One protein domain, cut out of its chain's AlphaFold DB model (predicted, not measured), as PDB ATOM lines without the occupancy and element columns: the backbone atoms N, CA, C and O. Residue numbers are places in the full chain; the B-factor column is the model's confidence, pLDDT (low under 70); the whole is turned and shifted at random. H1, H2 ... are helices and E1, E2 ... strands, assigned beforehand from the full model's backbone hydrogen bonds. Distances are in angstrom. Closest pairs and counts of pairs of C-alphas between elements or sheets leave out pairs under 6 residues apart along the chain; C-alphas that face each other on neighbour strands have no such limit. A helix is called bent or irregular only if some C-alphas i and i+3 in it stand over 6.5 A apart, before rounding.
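Overview. This is residues 574 to 716 of the 719 residues of the protein "DENN domain-containing protein 2C-like" of Sinocyclocheilus grahami (UniProt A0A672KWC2). One long kinked helix, H3, runs through the middle of an elongated body, with H1 and H7 packed on it and H8 packed on H1. H2 lies at one end of H3; at the other end H3 runs straight into the small strand hairpin E1 E2, with H6 beside E2, and the helical hairpin H4 H5 follows, H4 packing on the last part of H3. The printed part has 143 residues with eight named helices and two named strands, in the order H1 H2 H3 E1 E2 H4 H5 H6 H7 H8; the sheet E1 - E2 is antiparallel and the class is mostly helix. The whole is only just compact, close to loose, with a radius of gyration of the C-alphas of 17.0 A, and it spans 56 by 33 by 32 A.

Along the chain. Find C-alpha 574 at (138.304, 156.142, 127.788); from there H1 runs through residues 574 to 584, 15.4 A. H2 follows at residues 586 to 595, 14.6 A. Look next at C-alpha 604, at (119.170, 147.384, 119.443), where H3 begins; it takes residues 604 to 626 and is 34.1 A long. E1, residues 627 to 630, measures 9.4 A, and E2, residues 635 to 638, measures 10.2 A. H4 is residues 640 to 646, 10.2 A; H5 is residues 650 to 659, 14.2 A; H6 is residues 663 to 674, 16.4 A. H7 holds residues 682 to 692, 15.5 A. H8 holds residues 701 to 712, 15.6 A, and ends at C-alpha 712, (119.123, 159.493, 130.099).

Arrangement. Begin with the hub, H3, which touches five other helices. It has a kink of 51 degrees near residue 617 and is irregular, with C-alphas 619 and 622 at 8.1 A. H1 touches residues 608 to 615 of H3 at a shallow tilt of 15 degrees, opposite ways; the closest C-alphas are those of Leu 575 and Phe 615, 6.4 A. H7 touches residues 613 to 622 of H3 at a steep tilt of 55 degrees, the same way, closest at the C-alphas of Gly 621 and Ala 687, 4.7 A. H8 only just touches H3, with 3 pairs of C-alphas within 8 A, the closest those of Trp 614 and Phe 705 at 7.5 A. H8 also touches H1, with the C-alphas of Lys 574 and Val 702 closest at 6.3 A. H2 touches residues 604 to 607 of H3, about perpendicular at 78 degrees, closest at the C-alphas of Leu 590 and Leu 604, 7.2 A. H4 touches residues 622 to 626 of H3, closest at the C-alphas of Tyr 626 and Phe 643, 5.6 A. H4 and H5 form a helical hairpin at a shallow tilt of 16 degrees, closest at the C-alphas of Arg 644 and Arg 653, 5.7 A. In the hairpin E1 and E2, look for N 628 and O 637 at 3.0 A and N 630 and O 635 at 2.8 A, within hydrogen-bond range. H6 touches no helix but is near H3; its closest C-alpha to E2 is that of Glu 673, 5.0 A from that of Arg 636. H2 and H8 are apart. Every O i to N i+4 pair is within hydrogen-bond range in H1, H2, H4, H7 and H8; the counts are 14 of 19 in H3, 5 of 6 in H5 and 7 of 8 in H6.

Size, cuts and confidence. The two C-alphas farthest apart are those of Arg 595 and Pro 632, 56.4 A. The printed part has no cut, and no link is long. The mean pLDDT of the printed part is 78.8; look for values under 70 at residues 595 to 602, 630 to 635, 676 to 679 and 694 to 716. H8 has a mean pLDDT of 53.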
ATOM      1  N   LYS A 574     139.457 155.974 126.880       88.25
ATOM      2  CA  LYS A 574     138.304 156.142 127.788       88.25
ATOM      3  C   LYS A 574     136.945 156.059 127.078       88.25
ATOM      4  O   LYS A 574     136.027 155.477 127.634       88.25
ATOM      5  N   LEU A 575     136.825 156.637 125.882       91.62
ATOM      6  CA  LEU A 575     135.611 156.583 125.065       91.62
ATOM      7  C   LEU A 575     135.476 155.218 124.373       91.62
ATOM      8  O   LEU A 575     134.385 154.667 124.323       91.62
ATOM      9  N   GLN A 576     136.591 154.641 123.909       92.81
ATOM     10  CA  GLN A 576     136.616 153.291 123.336       92.81
ATOM     11  C   GLN A 576     136.173 152.230 124.350       92.81
ATOM     12  O   GLN A 576     135.316 151.416 124.030       92.81
ATOM     13  N   ALA A 577     136.717 152.259 125.573       91.56
ATOM     14  CA  ALA A 577     136.335 151.327 126.633       91.56
ATOM     15  C   ALA A 577     134.844 151.433 126.985       91.56
ATOM     16  O   ALA A 577     134.196 150.416 127.191       91.56
ATOM     17  N   ALA A 578     134.288 152.645 126.993       92.12
ATOM     18  CA  ALA A 578     132.882 152.849 127.311       92.12
ATOM     19  C   ALA A 578     131.935 152.450 126.156       92.12
ATOM     20  O   ALA A 578     130.843 151.952 126.413       92.12
ATOM     21  N   LEU A 579     132.352 152.595 124.888       94.50
ATOM     22  CA  LEU A 579     131.642 151.984 123.753       94.50
ATOM     23  C   LEU A 579     131.695 150.451 123.818       94.50
ATOM     24  O   LEU A 579     130.667 149.807 123.644       94.50
ATOM     25  N   GLN A 580     132.873 149.877 124.088       94.75
ATOM     26  CA  GLN A 580     133.070 148.433 124.251       94.75
ATOM     27  C   GLN A 580     132.144 147.882 125.351       94.75
ATOM     28  O   GLN A 580     131.418 146.931 125.101       94.75
ATOM     29  N   GLU A 581     132.077 148.539 126.513       93.56
ATOM     30  CA  GLU A 581     131.206 148.164 127.637       93.56
ATOM     31  C   GLU A 581     129.707 148.187 127.281       93.56
ATOM     32  O   GLU A 581     128.987 147.252 127.627       93.56
ATOM     33  N   ILE A 582     129.220 149.210 126.563       94.06
ATOM     34  CA  ILE A 582     127.812 149.253 126.117       94.06
ATOM     35  C   ILE A 582     127.521 148.136 125.111       94.06
ATOM     36  O   ILE A 582     126.455 147.526 125.151       94.06
ATOM     37  N   LEU A 583     128.447 147.897 124.182       94.88
ATOM     38  CA  LEU A 583     128.257 146.940 123.099       94.88
ATOM     39  C   LEU A 583     128.400 145.491 123.570       94.88
ATOM     40  O   LEU A 583     127.678 144.643 123.057       94.88
ATOM     41  N   ASP A 584     129.267 145.191 124.538       94.12
ATOM     42  CA  ASP A 584     129.392 143.850 125.123       94.12
ATOM     43  C   ASP A 584     128.177 143.497 125.992       94.12
ATOM     44  O   ASP A 584     127.661 142.391 125.885       94.12
ATOM     45  N   ASN A 585     127.672 144.449 126.789       93.44
ATOM     46  CA  ASN A 585     126.521 144.246 127.683       93.44
ATOM     47  C   ASN A 585     125.166 144.594 127.025       93.44
ATOM     48  O   ASN A 585     124.163 144.796 127.715       93.44
ATOM     49  N   ARG A 586     125.121 144.707 125.689       92.62
ATOM     50  CA  ARG A 586     123.952 145.199 124.933       92.62
ATOM     51  C   ARG A 586     122.682 144.385 125.207       92.62
ATOM     52  O   ARG A 586     121.623 144.984 125.378       92.62
ATOM     53  N   GLU A 587     122.768 143.056 125.299       90.19
ATOM     54  CA  GLU A 587     121.621 142.191 125.600       90.19
ATOM     55  C   GLU A 587     121.047 142.481 126.996       90.19
ATOM     56  O   GLU A 587     119.842 142.693 127.132       90.19
ATOM     57  N   GLU A 588     121.903 142.576 128.020       89.69
ATOM     58  CA  GLU A 588     121.484 142.867 129.398       89.69
ATOM     59  C   GLU A 588     120.838 144.253 129.516       89.69
ATOM     60  O   GLU A 588     119.798 144.411 130.161       89.69
ATOM     61  N   ILE A 589     121.425 145.254 128.852       87.94
ATOM     62  CA  ILE A 589     120.891 146.618 128.798       87.94
ATOM     63  C   ILE A 589     119.502 146.610 128.142       87.94
ATOM     64  O   ILE A 589     118.569 147.216 128.673       87.94
ATOM     65  N   LEU A 590     119.327 145.920 127.012       86.94
ATOM     66  CA  LEU A 590     118.030 145.826 126.336       86.94
ATOM     67  C   LEU A 590     116.987 145.116 127.212       86.94
ATOM     68  O   LEU A 590     115.871 145.622 127.347       86.94
ATOM     69  N   GLU A 591     117.345 144.009 127.869       84.94
ATOM     70  CA  GLU A 591     116.448 143.316 128.798       84.94
ATOM     71  C   GLU A 591     115.996 144.214 129.955       84.94
ATOM     72  O   GLU A 591     114.792 144.310 130.211       84.94
ATOM     73  N   GLN A 592     116.920 144.913 130.622       80.31
ATOM     74  CA  GLN A 592     116.591 145.829 131.723       80.31
ATOM     75  C   GLN A 592     115.594 146.909 131.269       80.31
ATOM     76  O   GLN A 592     114.549 147.092 131.893       80.31
ATOM     77  N   ASN A 593     115.843 147.541 130.116       72.56
ATOM     78  CA  ASN A 593     114.949 148.564 129.563       72.56
ATOM     79  C   ASN A 593     113.554 148.034 129.181       72.56
ATOM     80  O   ASN A 593     112.594 148.806 129.192       72.56
ATOM     81  N   THR A 594     113.411 146.744 128.846       71.62
ATOM     82  CA  THR A 594     112.084 146.148 128.589       71.62
ATOM     83  C   THR A 594     111.292 145.858 129.861       71.62
ATOM     84  O   THR A 594     110.070 145.962 129.834       71.62
ATOM     85  N   ARG A 595     111.958 145.533 130.978       65.12
ATOM     86  CA  ARG A 595     111.290 145.252 132.262       65.12
ATOM     87  C   ARG A 595     110.746 146.525 132.920       65.12
ATOM     88  O   ARG A 595     109.700 146.475 133.560       65.12
ATOM     89  N   ASP A 596     111.401 147.662 132.691       63.47
ATOM     90  CA  ASP A 596     111.011 148.974 133.228       63.47
ATOM     91  C   ASP A 596     109.858 149.666 132.461       63.47
ATOM     92  O   ASP A 596     109.396 150.731 132.882       63.47
ATOM     93  N   ARG A 597     109.382 149.124 131.325       56.84
ATOM     94  CA  ARG A 597     108.381 149.788 130.462       56.84
ATOM     95  C   ARG A 597     107.187 148.897 130.122       56.84
ATOM     96  O   ARG A 597     107.339 147.780 129.642       56.84
ATOM     97  N   ASN A 598     105.981 149.464 130.227       50.22
ATOM     98  CA  ASN A 598     104.743 148.881 129.694       50.22
ATOM     99  C   ASN A 598     104.762 148.826 128.146       50.22
ATOM    100  O   ASN A 598     104.163 149.666 127.478       50.22
ATOM    101  N   GLY A 599     105.431 147.820 127.580       49.25
ATOM    102  CA  GLY A 599     105.206 147.319 126.216       49.25
ATOM    103  C   GLY A 599     106.013 147.942 125.070       49.25
ATOM    104  O   GLY A 599     105.981 147.398 123.970       49.25
ATOM    105  N   ASP A 600     106.754 149.028 125.288       49.56
ATOM    106  CA  ASP A 600     107.516 149.702 124.223       49.56
ATOM    107  C   ASP A 600     109.002 149.287 124.265       49.56
ATOM    108  O   ASP A 600     109.807 149.798 125.056       49.56
ATOM    109  N   LYS A 601     109.337 148.276 123.450       52.69
ATOM    110  CA  LYS A 601     110.640 147.594 123.413       52.69
ATOM    111  C   LYS A 601     111.737 148.539 122.907       52.69
ATOM    112  O   LYS A 601     111.642 149.050 121.795       52.69
ATOM    113  N   SER A 602     112.798 148.730 123.694       61.34
ATOM    114  CA  SER A 602     114.011 149.397 123.201       61.34
ATOM    115  C   SER A 602     114.627 148.548 122.086       61.34
ATOM    116  O   SER A 602     114.823 147.346 122.268       61.34
ATOM    117  N   ASP A 603     114.873 149.150 120.925       83.19
ATOM    118  CA  ASP A 603     115.489 148.467 119.788       83.19
ATOM    119  C   ASP A 603     117.022 148.534 119.867       83.19
ATOM    120  O   ASP A 603     117.583 149.576 120.225       83.19
ATOM    121  N   LEU A 604     117.704 147.454 119.467       89.38
ATOM    122  CA  LEU A 604     119.170 147.384 119.443       89.38
ATOM    123  C   LEU A 604     119.760 148.538 118.624       89.38
ATOM    124  O   LEU A 604     120.715 149.184 119.057       89.38
ATOM    125  N   SER A 605     119.149 148.856 117.482       89.62
ATOM    126  CA  SER A 605     119.600 149.938 116.603       89.62
ATOM    127  C   SER A 605     119.537 151.303 117.285       89.62
ATOM    128  O   SER A 605     120.383 152.160 117.028       89.62
ATOM    129  N   THR A 606     118.577 151.502 118.195       88.44
ATOM    130  CA  THR A 606     118.459 152.730 118.999       88.44
ATOM    131  C   THR A 606     119.559 152.803 120.057       88.44
ATOM    132  O   THR A 606     120.190 153.850 120.193       88.44
ATOM    133  N   LEU A 607     119.835 151.697 120.765       91.12
ATOM    134  CA  LEU A 607     120.921 151.622 121.753       91.12
ATOM    135  C   LEU A 607     122.287 151.908 121.110       91.12
ATOM    136  O   LEU A 607     123.037 152.749 121.605       91.12
ATOM    137  N   VAL A 608     122.584 151.253 119.983       93.44
ATOM    138  CA  VAL A 608     123.834 151.452 119.235       93.44
ATOM    139  C   VAL A 608     123.931 152.891 118.718       93.44
ATOM    140  O   VAL A 608     124.953 153.544 118.923       93.44
ATOM    141  N   SER A 609     122.862 153.431 118.123       92.25
ATOM    142  CA  SER A 609     122.848 154.818 117.631       92.25
ATOM    143  C   SER A 609     123.121 155.839 118.740       92.25
ATOM    144  O   SER A 609     123.963 156.716 118.565       92.25
ATOM    145  N   GLU A 610     122.463 155.724 119.901       91.44
ATOM    146  CA  GLU A 610     122.711 156.617 121.044       91.44
ATOM    147  C   GLU A 610     124.152 156.500 121.560       91.44
ATOM    148  O   GLU A 610     124.790 157.525 121.792       91.44
ATOM    149  N   ALA A 611     124.700 155.287 121.692       94.56
ATOM    150  CA  ALA A 611     126.068 155.087 122.177       94.56
ATOM    151  C   ALA A 611     127.109 155.818 121.306       94.56
ATOM    152  O   ALA A 611     127.983 156.520 121.827       94.56
ATOM    153  N   PHE A 612     126.983 155.718 119.978       96.12
ATOM    154  CA  PHE A 612     127.882 156.394 119.037       96.12
ATOM    155  C   PHE A 612     127.609 157.903 118.936       96.12
ATOM    156  O   PHE A 612     128.559 158.685 118.872       96.12
ATOM    157  N   VAL A 613     126.352 158.355 119.043       94.88
ATOM    158  CA  VAL A 613     126.042 159.791 119.194       94.88
ATOM    159  C   VAL A 613     126.747 160.365 120.424       94.88
ATOM    160  O   VAL A 613     127.401 161.403 120.313       94.88
ATOM    161  N   TRP A 614     126.676 159.694 121.577       94.69
ATOM    162  CA  TRP A 614     127.335 160.149 122.805       94.69
ATOM    163  C   TRP A 614     128.864 160.154 122.698       94.69
ATOM    164  O   TRP A 614     129.493 161.089 123.199       94.69
ATOM    165  N   PHE A 615     129.465 159.199 121.978       96.00
ATOM    166  CA  PHE A 615     130.894 159.240 121.643       96.00
ATOM    167  C   PHE A 615     131.267 160.548 120.925       96.00
ATOM    168  O   PHE A 615     132.239 161.208 121.305       96.00
ATOM    169  N   PHE A 616     130.480 160.979 119.933       96.88
ATOM    170  CA  PHE A 616     130.734 162.243 119.236       96.88
ATOM    171  C   PHE A 616     130.356 163.487 120.041       96.88
ATOM    172  O   PHE A 616     130.979 164.528 119.858       96.88
ATOM    173  N   VAL A 617     129.373 163.415 120.940       95.38
ATOM    174  CA  VAL A 617     129.028 164.534 121.832       95.38
ATOM    175  C   VAL A 617     130.176 164.836 122.798       95.38
ATOM    176  O   VAL A 617     130.567 165.995 122.906       95.38
ATOM    177  N   GLU A 618     130.788 163.818 123.407       93.94
ATOM    178  CA  GLU A 618     132.006 163.991 124.216       93.94
ATOM    179  C   GLU A 618     133.188 164.496 123.368       93.94
ATOM    180  O   GLU A 618     133.971 165.336 123.809       93.94
ATOM    181  N   LEU A 619     133.323 164.011 122.128       94.31
ATOM    182  CA  LEU A 619     134.444 164.353 121.252       94.31
ATOM    183  C   LEU A 619     134.380 165.788 120.692       94.31
ATOM    184  O   LEU A 619     135.402 166.477 120.636       94.31
ATOM    185  N   VAL A 620     133.210 166.202 120.197       95.38
ATOM    186  CA  VAL A 620     133.025 167.433 119.411       95.38
ATOM    187  C   VAL A 620     131.803 168.265 119.811       95.38
ATOM    188  O   VAL A 620     131.590 169.313 119.211       95.38
ATOM    189  N   GLY A 621     130.990 167.860 120.792       93.25
ATOM    190  CA  GLY A 621     129.736 168.548 121.151       93.25
ATOM    191  C   GLY A 621     129.909 170.022 121.536       93.25
ATOM    192  O   GLY A 621     129.022 170.837 121.289       93.25
ATOM    193  N   HIS A 622     131.087 170.394 122.042       92.50
ATOM    194  CA  HIS A 622     131.471 171.765 122.389       92.50
ATOM    195  C   HIS A 622     131.881 172.650 121.198       92.50
ATOM    196  O   HIS A 622     132.233 173.808 121.417       92.50
ATOM    197  N   TYR A 623     131.833 172.161 119.950       92.50
ATOM    198  CA  TYR A 623     132.262 172.912 118.752       92.50
ATOM    199  C   TYR A 623     131.619 174.303 118.634       92.50
ATOM    200  O   TYR A 623     132.258 175.246 118.168       92.50
ATOM    201  N   SER A 624     130.363 174.436 119.066       90.69
ATOM    202  CA  SER A 624     129.558 175.656 118.963       90.69
ATOM    203  C   SER A 624     130.154 176.830 119.743       90.69
ATOM    204  O   SER A 624     130.021 177.965 119.297       90.69
ATOM    205  N   LEU A 625     130.863 176.555 120.844       91.44
ATOM    206  CA  LEU A 625     131.565 177.550 121.664       91.44
ATOM    207  C   LEU A 625     132.803 178.142 120.968       91.44
ATOM    208  O   LEU A 625     133.334 179.155 121.411       91.44
ATOM    209  N   TYR A 626     133.268 177.506 119.889       92.62
ATOM    210  CA  TYR A 626     134.474 177.871 119.140       92.62
ATOM    211  C   TYR A 626     134.163 178.305 117.703       92.62
ATOM    212  O   TYR A 626     135.072 178.402 116.881       92.62
ATOM    213  N   MET A 627     132.891 178.567 117.389       89.31
ATOM    214  CA  MET A 627     132.485 179.203 116.139       89.31
ATOM    215  C   MET A 627     132.411 180.717 116.338       89.31
ATOM    216  O   MET A 627     131.568 181.190 117.097       89.31
ATOM    217  N   SER A 628     133.254 181.474 115.637       84.88
ATOM    218  CA  SER A 628     133.267 182.942 115.689       84.88
ATOM    219  C   SER A 628     132.879 183.560 114.350       84.88
ATOM    220  O   SER A 628     133.296 183.062 113.306       84.88
ATOM    221  N   ASP A 629     132.131 184.663 114.383       81.50
ATOM    222  CA  ASP A 629     131.839 185.472 113.199       81.50
ATOM    223  C   ASP A 629     133.086 186.257 112.763       81.50
ATOM    224  O   ASP A 629     133.601 187.104 113.495       81.50
ATOM    225  N   THR A 630     133.579 185.990 111.554       69.38
ATOM    226  CA  THR A 630     134.729 186.689 110.974       69.38
ATOM    227  C   THR A 630     134.266 187.850 110.095       69.38
ATOM    228  O   THR A 630     133.966 187.684 108.910       69.38
ATOM    229  N   GLY A 631     134.250 189.051 110.677       64.75
ATOM    230  CA  GLY A 631     134.080 190.320 109.961       64.75
ATOM    231  C   GLY A 631     132.640 190.673 109.544       64.75
ATOM    232  O   GLY A 631     131.700 189.914 109.782       64.75
ATOM    233  N   PRO A 632     132.447 191.837 108.889       57.16
ATOM    234  CA  PRO A 632     131.124 192.399 108.579       57.16
ATOM    235  C   PRO A 632     130.306 191.614 107.533       57.16
ATOM    236  O   PRO A 632     129.203 192.029 107.189       57.16
ATOM    237  N   GLY A 633     130.821 190.485 107.029       62.06
ATOM    238  CA  GLY A 633     130.104 189.559 106.144       62.06
ATOM    239  C   GLY A 633     129.314 188.455 106.863       62.06
ATOM    240  O   GLY A 633     128.559 187.739 106.206       62.06
ATOM    241  N   GLY A 634     129.463 188.299 108.187       63.22
ATOM    242  CA  GLY A 634     128.722 187.296 108.969       63.22
ATOM    243  C   GLY A 634     129.079 185.840 108.636       63.22
ATOM    244  O   GLY A 634     128.234 184.951 108.748       63.22
ATOM    245  N   THR A 635     130.304 185.593 108.167       69.94
ATOM    246  CA  THR A 635     130.827 184.244 107.931       69.94
ATOM    247  C   THR A 635     131.290 183.655 109.258       69.94
ATOM    248  O   THR A 635     132.228 184.161 109.869       69.94
ATOM    249  N   ARG A 636     130.636 182.586 109.713       82.00
ATOM    250  CA  ARG A 636     131.051 181.832 110.901       82.00
ATOM    251  C   ARG A 636     132.217 180.923 110.519       82.00
ATOM    252  O   ARG A 636     132.103 180.225 109.520       82.00
ATOM    253  N   GLU A 637     133.282 180.888 111.315       86.56
ATOM    254  CA  GLU A 637     134.397 179.942 111.145       86.56
ATOM    255  C   GLU A 637     134.765 179.271 112.479       86.56
ATOM    256  O   GLU A 637     134.674 179.881 113.551       86.56
ATOM    257  N   LEU A 638     135.171 177.996 112.427       90.38
ATOM    258  CA  LEU A 638     135.669 177.268 113.598       90.38
ATOM    259  C   LEU A 638     137.109 177.675 113.952       90.38
ATOM    260  O   LEU A 638     138.051 177.415 113.201       90.38
ATOM    261  N   GLN A 639     137.312 178.139 115.184       91.81
ATOM    262  CA  GLN A 639     138.624 178.329 115.806       91.81
ATOM    263  C   GLN A 639     139.279 176.976 116.143       91.81
ATOM    264  O   GLN A 639     139.366 176.576 117.307       91.81
ATOM    265  N   ARG A 640     139.742 176.258 115.107       92.75
ATOM    266  CA  ARG A 640     140.265 174.874 115.166       92.75
ATOM    267  C   ARG A 640     141.179 174.628 116.367       92.75
ATOM    268  O   ARG A 640     141.023 173.651 117.096       92.75
ATOM    269  N   ASP A 641     142.127 175.529 116.584       92.44
ATOM    270  CA  ASP A 641     143.169 175.332 117.581       92.44
ATOM    271  C   ASP A 641     142.669 175.540 119.022       92.44
ATOM    272  O   ASP A 641     143.078 174.811 119.926       92.44
ATOM    273  N   ALA A 642     141.737 176.474 119.230       93.44
ATOM    274  CA  ALA A 642     141.077 176.695 120.517       93.44
ATOM    275  C   ALA A 642     140.118 175.539 120.852       93.44
ATOM    276  O   ALA A 642     140.192 174.982 121.947       93.44
ATOM    277  N   PHE A 643     139.315 175.107 119.873       95.06
ATOM    278  CA  PHE A 643     138.421 173.946 119.963       95.06
ATOM    279  C   PHE A 643     139.154 172.647 120.339       95.06
ATOM    280  O   PHE A 643     138.699 171.885 121.196       95.06
ATOM    281  N   ARG A 644     140.319 172.399 119.725       94.75
ATOM    282  CA  ARG A 644     141.177 171.252 120.048       94.75
ATOM    283  C   ARG A 644     141.776 171.371 121.450       94.75
ATOM    284  O   ARG A 644     141.821 170.386 122.178       94.75
ATOM    285  N   LYS A 645     142.286 172.550 121.827       93.56
ATOM    286  CA  LYS A 645     142.997 172.755 123.103       93.56
ATOM    287  C   LYS A 645     142.066 172.743 124.319       93.56
ATOM    288  O   LYS A 645     142.516 172.327 125.384       93.56
ATOM    289  N   SER A 646     140.803 173.141 124.166       92.00
ATOM    290  CA  SER A 646     139.825 173.207 125.261       92.00
ATOM    291  C   SER A 646     139.385 171.845 125.800       92.00
ATOM    292  O   SER A 646     139.041 171.740 126.976       92.00
ATOM    293  N   HIS A 647     139.434 170.785 124.988       91.75
ATOM    294  CA  HIS A 647     139.028 169.461 125.448       91.75
ATOM    295  C   HIS A 647     139.993 168.933 126.539       91.75
ATOM    296  O   HIS A 647     141.196 168.805 126.278       91.75
ATOM    297  N   PRO A 648     139.523 168.535 127.742       88.25
ATOM    298  CA  PRO A 648     140.391 168.254 128.894       88.25
ATOM    299  C   PRO A 648     141.273 167.001 128.738       88.25
ATOM    300  O   PRO A 648     142.422 166.983 129.187       88.25
ATOM    301  N   SER A 649     140.791 165.954 128.058       88.88
ATOM    302  CA  SER A 649     141.558 164.713 127.839       88.88
ATOM    303  C   SER A 649     142.656 164.870 126.780       88.88
ATOM    304  O   SER A 649     142.355 165.128 125.616       88.88
ATOM    305  N   ARG A 650     143.922 164.607 127.149       88.44
ATOM    306  CA  ARG A 650     145.075 164.592 126.221       88.44
ATOM    307  C   ARG A 650     144.879 163.627 125.046       88.44
ATOM    308  O   ARG A 650     145.206 163.997 123.925       88.44
ATOM    309  N   GLY A 651     144.333 162.434 125.295       87.75
ATOM    310  CA  GLY A 651     144.100 161.433 124.247       87.75
ATOM    311  C   GLY A 651     143.081 161.905 123.209       87.75
ATOM    312  O   GLY A 651     143.301 161.744 122.015       87.75
ATOM    313  N   VAL A 652     142.022 162.597 123.646       90.81
ATOM    314  CA  VAL A 652     141.066 163.230 122.723       90.81
ATOM    315  C   VAL A 652     141.731 164.354 121.929       90.81
ATOM    316  O   VAL A 652     141.551 164.408 120.721       90.81
ATOM    317  N   ARG A 653     142.570 165.202 122.545       92.25
ATOM    318  CA  ARG A 653     143.309 166.247 121.801       92.25
ATOM    319  C   ARG A 653     144.246 165.672 120.730       92.25
ATOM    320  O   ARG A 653     144.408 166.286 119.679       92.25
ATOM    321  N   GLN A 654     144.854 164.513 120.992       88.25
ATOM    322  CA  GLN A 654     145.688 163.787 120.026       88.25
ATOM    323  C   GLN A 654     144.854 163.178 118.892       88.25
ATOM    324  O   GLN A 654     145.224 163.328 117.733       88.25
ATOM    325  N   PHE A 655     143.707 162.567 119.199       89.69
ATOM    326  CA  PHE A 655     142.786 162.073 118.175       89.69
ATOM    327  C   PHE A 655     142.220 163.214 117.312       89.69
ATOM    328  O   PHE A 655     142.275 163.142 116.088       89.69
ATOM    329  N   LEU A 656     141.753 164.305 117.932       92.50
ATOM    330  CA  LEU A 656     141.241 165.493 117.235       92.50
ATOM    331  C   LEU A 656     142.279 166.091 116.279       92.50
ATOM    332  O   LEU A 656     141.906 166.526 115.196       92.50
ATOM    333  N   GLN A 657     143.573 166.057 116.618       87.62
ATOM    334  CA  GLN A 657     144.629 166.495 115.699       87.62
ATOM    335  C   GLN A 657     144.630 165.726 114.368       87.62
ATOM    336  O   GLN A 657     144.989 166.306 113.353       87.62
ATOM    337  N   LEU A 658     144.249 164.447 114.363       86.44
ATOM    338  CA  LEU A 658     144.160 163.635 113.148       86.44
ATOM    339  C   LEU A 658     142.775 163.741 112.501       86.44
ATOM    340  O   LEU A 658     142.658 163.865 111.286       86.44
ATOM    341  N   PHE A 659     141.721 163.686 113.316       90.44
ATOM    342  CA  PHE A 659     140.339 163.651 112.844       90.44
ATOM    343  C   PHE A 659     139.883 164.975 112.227       90.44
ATOM    344  O   PHE A 659     139.141 164.978 111.248       90.44
ATOM    345  N   MET A 660     140.352 166.111 112.746       91.69
ATOM    346  CA  MET A 660     139.957 167.423 112.232       91.69
ATOM    347  C   MET A 660     140.480 167.712 110.818       91.69
ATOM    348  O   MET A 660     139.992 168.648 110.180       91.69
ATOM    349  N   ASP A 661     141.472 166.956 110.342       85.06
ATOM    350  CA  ASP A 661     142.049 167.075 108.997       85.06
ATOM    351  C   ASP A 661     141.322 166.178 107.964       85.06
ATOM    352  O   ASP A 661     141.679 166.173 106.791       85.06
ATOM    353  N   THR A 662     140.278 165.443 108.377       86.06
ATOM    354  CA  THR A 662     139.434 164.616 107.490       86.06
ATOM    355  C   THR A 662     138.417 165.442 106.697       86.06
ATOM    356  O   THR A 662     137.940 166.486 107.158       86.06
ATOM    357  N   GLN A 663     138.010 164.940 105.527       84.81
ATOM    358  CA  GLN A 663     136.942 165.554 104.728       84.81
ATOM    359  C   GLN A 663     135.579 165.462 105.431       84.81
ATOM    360  O   GLN A 663     134.775 166.393 105.358       84.81
ATOM    361  N   MET A 664     135.327 164.385 106.181       88.94
ATOM    362  CA  MET A 664     134.162 164.241 107.053       88.94
ATOM    363  C   MET A 664     134.047 165.393 108.056       88.94
ATOM    364  O   MET A 664     132.980 166.007 108.157       88.94
ATOM    365  N   PHE A 665     135.131 165.726 108.769       91.75
ATOM    366  CA  PHE A 665     135.127 166.843 109.715       91.75
ATOM    367  C   PHE A 665     134.989 168.197 109.007       91.75
ATOM    368  O   PHE A 665     134.225 169.050 109.463       91.75
ATOM    369  N   ALA A 666     135.671 168.386 107.871       86.88
ATOM    370  CA  ALA A 666     135.543 169.597 107.064       86.88
ATOM    371  C   ALA A 666     134.089 169.834 106.609       86.88
ATOM    372  O   ALA A 666     133.566 170.934 106.790       86.88
ATOM    373  N   GLY A 667     133.407 168.797 106.108       83.62
ATOM    374  CA  GLY A 667     131.994 168.860 105.727       83.62
ATOM    375  C   GLY A 667     131.066 169.157 106.907       83.62
ATOM    376  O   GLY A 667     130.245 170.067 106.821       83.62
ATOM    377  N   PHE A 668     131.253 168.465 108.037       88.81
ATOM    378  CA  PHE A 668     130.482 168.690 109.267       88.81
ATOM    379  C   PHE A 668     130.552 170.148 109.746       88.81
ATOM    380  O   PHE A 668     129.531 170.706 110.160       88.81
ATOM    381  N   ILE A 669     131.734 170.770 109.696       88.62
ATOM    382  CA  ILE A 669     131.894 172.181 110.060       88.62
ATOM    383  C   ILE A 669     131.262 173.085 109.003       88.62
ATOM    384  O   ILE A 669     130.453 173.932 109.370       88.62
ATOM    385  N   HIS A 670     131.527 172.854 107.716       82.25
ATOM    386  CA  HIS A 670     130.989 173.670 106.626       82.25
ATOM    387  C   HIS A 670     129.451 173.760 106.636       82.25
ATOM    388  O   HIS A 670     128.889 174.849 106.503       82.25
ATOM    389  N   ASP A 671     128.758 172.645 106.897       80.25
ATOM    390  CA  ASP A 671     127.301 172.635 107.096       80.25
ATOM    391  C   ASP A 671     126.863 173.613 108.193       80.25
ATOM    392  O   ASP A 671     125.871 174.330 108.064       80.25
ATOM    393  N   ARG A 672     127.615 173.674 109.294       83.38
ATOM    394  CA  ARG A 672     127.292 174.483 110.477       83.38
ATOM    395  C   ARG A 672     127.699 175.946 110.323       83.38
ATOM    396  O   ARG A 672     127.063 176.800 110.940       83.38
ATOM    397  N   GLU A 673     128.696 176.233 109.491       82.06
ATOM    398  CA  GLU A 673     129.064 177.586 109.058       82.06
ATOM    399  C   GLU A 673     127.960 178.198 108.174       82.06
ATOM    400  O   GLU A 673     127.594 179.358 108.362       82.06
ATOM    401  N   LEU A 674     127.357 177.404 107.275       74.00
ATOM    402  CA  LEU A 674     126.277 177.847 106.381       74.00
ATOM    403  C   LEU A 674     124.872 177.873 107.016       74.00
ATOM    404  O   LEU A 674     124.008 178.630 106.560       74.00
ATOM    405  N   ARG A 675     124.598 177.057 108.046       71.81
ATOM    406  CA  ARG A 675     123.284 177.003 108.724       71.81
ATOM    407  C   ARG A 675     122.940 178.340 109.406       71.81
ATOM    408  O   ARG A 675     123.413 178.628 110.502       71.81
ATOM    409  N   LYS A 676     121.988 179.085 108.828       58.50
ATOM    410  CA  LYS A 676     121.354 180.286 109.431       58.50
ATOM    411  C   LYS A 676     120.149 179.979 110.345       58.50
ATOM    412  O   LYS A 676     119.415 180.885 110.726       58.50
ATOM    413  N   GLY A 677     119.936 178.707 110.681       56.50
ATOM    414  CA  GLY A 677     118.774 178.194 111.415       56.50
ATOM    415  C   GLY A 677     118.169 176.981 110.701       56.50
ATOM    416  O   GLY A 677     118.165 176.926 109.474       56.50
ATOM    417  N   GLY A 678     117.702 175.983 111.452       56.03
ATOM    418  CA  GLY A 678     117.186 174.733 110.887       56.03
ATOM    419  C   GLY A 678     116.810 173.702 111.951       56.03
ATOM    420  O   GLY A 678     116.999 173.932 113.147       56.03
ATOM    421  N   VAL A 679     116.271 172.564 111.505       58.53
ATOM    422  CA  VAL A 679     115.912 171.433 112.377       58.53
ATOM    423  C   VAL A 679     117.178 170.868 113.027       58.53
ATOM    424  O   VAL A 679     118.161 170.588 112.343       58.53
ATOM    425  N   LYS A 680     117.161 170.715 114.355       74.56
ATOM    426  CA  LYS A 680     118.237 170.067 115.118       74.56
ATOM    427  C   LYS A 680     118.108 168.547 114.983       74.56
ATOM    428  O   LYS A 680     117.031 168.017 115.248       74.56
ATOM    429  N   GLY A 681     119.182 167.866 114.584       82.25
ATOM    430  CA  GLY A 681     119.254 166.406 114.608       82.25
ATOM    431  C   GLY A 681     119.473 165.876 116.026       82.25
ATOM    432  O   GLY A 681     119.603 166.644 116.984       82.25
ATOM    433  N   LEU A 682     119.550 164.551 116.164       87.00
ATOM    434  CA  LEU A 682     119.804 163.896 117.449       87.00
ATOM    435  C   LEU A 682     121.117 164.381 118.078       87.00
ATOM    436  O   LEU A 682     121.149 164.693 119.267       87.00
ATOM    437  N   PHE A 683     122.169 164.546 117.271       91.62
ATOM    438  CA  PHE A 683     123.440 165.089 117.749       91.62
ATOM    439  C   PHE A 683     123.307 166.524 118.282       91.62
ATOM    440  O   PHE A 683     123.790 166.798 119.374       91.62
ATOM    441  N   GLU A 684     122.634 167.442 117.575       89.44
ATOM    442  CA  GLU A 684     122.449 168.815 118.073       89.44
ATOM    443  C   GLU A 684     121.600 168.883 119.350       89.44
ATOM    444  O   GLU A 684     121.804 169.788 120.161       89.44
ATOM    445  N   MET A 685     120.658 167.953 119.538       89.62
ATOM    446  CA  MET A 685     119.910 167.830 120.792       89.62
ATOM    447  C   MET A 685     120.829 167.357 121.926       89.62
ATOM    448  O   MET A 685     120.956 168.058 122.929       89.62
ATOM    449  N   ARG A 686     121.548 166.240 121.745       91.19
ATOM    450  CA  ARG A 686     122.457 165.701 122.773       91.19
ATOM    451  C   ARG A 686     123.625 166.642 123.097       91.19
ATOM    452  O   ARG A 686     123.983 166.776 124.262       91.19
ATOM    453  N   ALA A 687     124.172 167.347 122.105       91.19
ATOM    454  CA  ALA A 687     125.224 168.344 122.302       91.19
ATOM    455  C   ALA A 687     124.739 169.561 123.112       91.19
ATOM    456  O   ALA A 687     125.479 170.055 123.960       91.19
ATOM    457  N   ALA A 688     123.496 170.014 122.906       89.81
ATOM    458  CA  ALA A 688     122.903 171.058 123.744       89.81
ATOM    459  C   ALA A 688     122.721 170.571 125.192       89.81
ATOM    460  O   ALA A 688     123.229 171.207 126.109       89.81
ATOM    461  N   GLU A 689     122.120 169.392 125.394       89.81
ATOM    462  CA  GLU A 689     121.959 168.812 126.737       89.81
ATOM    463  C   GLU A 689     123.293 168.578 127.473       89.81
ATOM    464  O   GLU A 689     123.328 168.552 128.703       89.81
ATOM    465  N   TYR A 690     124.374 168.308 126.735       86.94
ATOM    466  CA  TYR A 690     125.718 168.143 127.282       86.94
ATOM    467  C   TYR A 690     126.273 169.480 127.782       86.94
ATOM    468  O   TYR A 690     126.742 169.555 128.917       86.94
ATOM    469  N   LEU A 691     126.146 170.544 126.985       86.88
ATOM    470  CA  LEU A 691     126.555 171.897 127.372       86.88
ATOM    471  C   LEU A 691     125.725 172.450 128.540       86.88
ATOM    472  O   LEU A 691     126.296 173.028 129.460       86.88
ATOM    473  N   ASP A 692     124.416 172.192 128.573       85.06
ATOM    474  CA  ASP A 692     123.549 172.575 129.698       85.06
ATOM    475  C   ASP A 692     123.915 171.831 131.003       85.06
ATOM    476  O   ASP A 692     123.605 172.292 132.101       85.06
ATOM    477  N   SER A 693     124.609 170.688 130.904       76.44
ATOM    478  CA  SER A 693     125.080 169.897 132.051       76.44
ATOM    479  C   SER A 693     126.446 170.325 132.618       76.44
ATOM    480  O   SER A 693     127.001 169.621 133.463       76.44
ATOM    481  N   TYR A 694     126.978 171.482 132.197       58.91
ATOM    482  CA  TYR A 694     128.197 172.096 132.745       58.91
ATOM    483  C   TYR A 694     127.911 173.153 133.838       58.91
ATOM    484  O   TYR A 694     127.872 174.353 133.560       58.91
ATOM    485  N   PRO A 695     127.831 172.738 135.114       48.00
ATOM    486  CA  PRO A 695     128.280 173.560 136.232       48.00
ATOM    487  C   PRO A 695     129.507 172.930 136.921       48.00
ATOM    488  O   PRO A 695     129.445 171.800 137.401       48.00
ATOM    489  N   GLU A 696     130.594 173.706 136.995       42.75
ATOM    490  CA  GLU A 696     131.872 173.447 137.693       42.75
ATOM    491  C   GLU A 696     132.745 172.226 137.256       42.75
ATOM    492  O   GLU A 696     132.256 171.205 136.754       42.75
ATOM    493  N   PRO A 697     134.090 172.316 137.389       44.50
ATOM    494  CA  PRO A 697     135.035 171.378 136.774       44.50
ATOM    495  C   PRO A 697     135.355 170.138 137.639       44.50
ATOM    496  O   PRO A 697     136.482 169.948 138.093       44.50
ATOM    497  N   GLU A 698     134.387 169.235 137.799       41.03
ATOM    498  CA  GLU A 698     134.607 167.891 138.379       41.03
ATOM    499  C   GLU A 698     135.318 166.919 137.395       41.03
ATOM    500  O   GLU A 698     134.989 166.897 136.198       41.03
ATOM    501  N   PRO A 699     136.273 166.075 137.853       46.66
ATOM    502  CA  PRO A 699     137.138 165.282 136.976       46.66
ATOM    503  C   PRO A 699     136.542 163.952 136.456       46.66
ATOM    504  O   PRO A 699     135.820 163.233 137.135       46.66
ATOM    505  N   SER A 700     137.029 163.541 135.274       51.72
ATOM    506  CA  SER A 700     136.908 162.204 134.643       51.72
ATOM    507  C   SER A 700     135.578 161.833 133.949       51.72
ATOM    508  O   SER A 700     134.606 161.396 134.560       51.72
ATOM    509  N   GLY A 701     135.608 161.867 132.611       55.38
ATOM    510  CA  GLY A 701     134.452 161.640 131.733       55.38
ATOM    511  C   GLY A 701     133.893 160.213 131.609       55.38
ATOM    512  O   GLY A 701     132.800 160.081 131.087       55.38
ATOM    513  N   VAL A 702     134.539 159.145 132.103       50.47
ATOM    514  CA  VAL A 702     133.943 157.780 132.004       50.47
ATOM    515  C   VAL A 702     132.696 157.677 132.884       50.47
ATOM    516  O   VAL A 702     131.634 157.268 132.427       50.47
ATOM    517  N   ASN A 703     132.789 158.174 134.121       50.44
ATOM    518  CA  ASN A 703     131.634 158.273 135.009       50.44
ATOM    519  C   ASN A 703     130.581 159.256 134.477       50.44
ATOM    520  O   ASN A 703     129.412 159.072 134.793       50.44
ATOM    521  N   LYS A 704     130.947 160.280 133.687       60.78
ATOM    522  CA  LYS A 704     129.965 161.179 133.051       60.78
ATOM    523  C   LYS A 704     129.272 160.520 131.859       60.78
ATOM    524  O   LYS A 704     128.057 160.611 131.786       60.78
ATOM    525  N   PHE A 705     129.994 159.792 131.011       53.22
ATOM    526  CA  PHE A 705     129.432 159.044 129.887       53.22
ATOM    527  C   PHE A 705     128.481 157.938 130.371       53.22
ATOM    528  O   PHE A 705     127.312 157.934 129.995       53.22
ATOM    529  N   LEU A 706     128.917 157.076 131.299       53.72
ATOM    530  CA  LEU A 706     128.085 155.985 131.828       53.72
ATOM    531  C   LEU A 706     126.912 156.488 132.690       53.72
ATOM    532  O   LEU A 706     125.801 155.981 132.555       53.72
ATOM    533  N   LYS A 707     127.092 157.526 133.530       56.81
ATOM    534  CA  LYS A 707     125.956 158.152 134.246       56.81
ATOM    535  C   LYS A 707     125.059 158.960 133.310       56.81
ATOM    536  O   LYS A 707     123.870 159.069 133.579       56.81
ATOM    537  N   GLY A 708     125.605 159.538 132.244       54.06
ATOM    538  CA  GLY A 708     124.868 160.258 131.210       54.06
ATOM    539  C   GLY A 708     123.933 159.311 130.475       54.06
ATOM    540  O   GLY A 708     122.732 159.561 130.444       54.06
ATOM    541  N   LEU A 709     124.458 158.173 130.014       53.84
ATOM    542  CA  LEU A 709     123.665 157.088 129.446       53.84
ATOM    543  C   LEU A 709     122.659 156.552 130.480       53.84
ATOM    544  O   LEU A 709     121.456 156.653 130.270       53.84
ATOM    545  N   GLY A 710     123.109 156.095 131.654       48.53
ATOM    546  CA  GLY A 710     122.248 155.482 132.676       48.53
ATOM    547  C   GLY A 710     121.148 156.396 133.245       48.53
ATOM    548  O   GLY A 710     120.060 155.925 133.580       48.53
ATOM    549  N   ASN A 711     121.375 157.713 133.312       48.66
ATOM    550  CA  ASN A 711     120.347 158.681 133.714       48.66
ATOM    551  C   ASN A 711     119.470 159.168 132.548       48.66
ATOM    552  O   ASN A 711     118.403 159.717 132.816       48.66
ATOM    553  N   LYS A 712     119.870 158.993 131.276       52.28
ATOM    554  CA  LYS A 712     119.123 159.493 130.099       52.28
ATOM    555  C   LYS A 712     118.538 158.417 129.185       52.28
ATOM    556  O   LYS A 712     117.617 158.724 128.430       52.28
ATOM    557  N   MET A 713     118.896 157.148 129.363       43.09
ATOM    558  CA  MET A 713     118.010 156.036 128.998       43.09
ATOM    559  C   MET A 713     116.672 156.160 129.752       43.09
ATOM    560  O   MET A 713     115.621 155.871 129.188       43.09
ATOM    561  N   LYS A 714     116.675 156.791 130.941       38.56
ATOM    562  CA  LYS A 714     115.459 157.244 131.644       38.56
ATOM    563  C   LYS A 714     114.721 158.427 130.994       38.56
ATOM    564  O   LYS A 714     113.645 158.798 131.446       38.56
ATOM    565  N   PHE A 715     115.263 159.033 129.938       32.16
ATOM    566  CA  PHE A 715     114.629 160.132 129.194       32.16
ATOM    567  C   PHE A 715     114.039 159.683 127.851       32.16
ATOM    568  O   PHE A 715     113.050 160.261 127.411       32.16
ATOM    569  N   LEU A 716     114.522 158.574 127.273       33.97
ATOM    570  CA  LEU A 716     113.772 157.819 126.252       33.97
ATOM    571  C   LEU A 716     112.431 157.274 126.801       33.97
ATOM    572  O   LEU A 716     111.552 156.895 126.034       33.97
TER     573      LEU A 716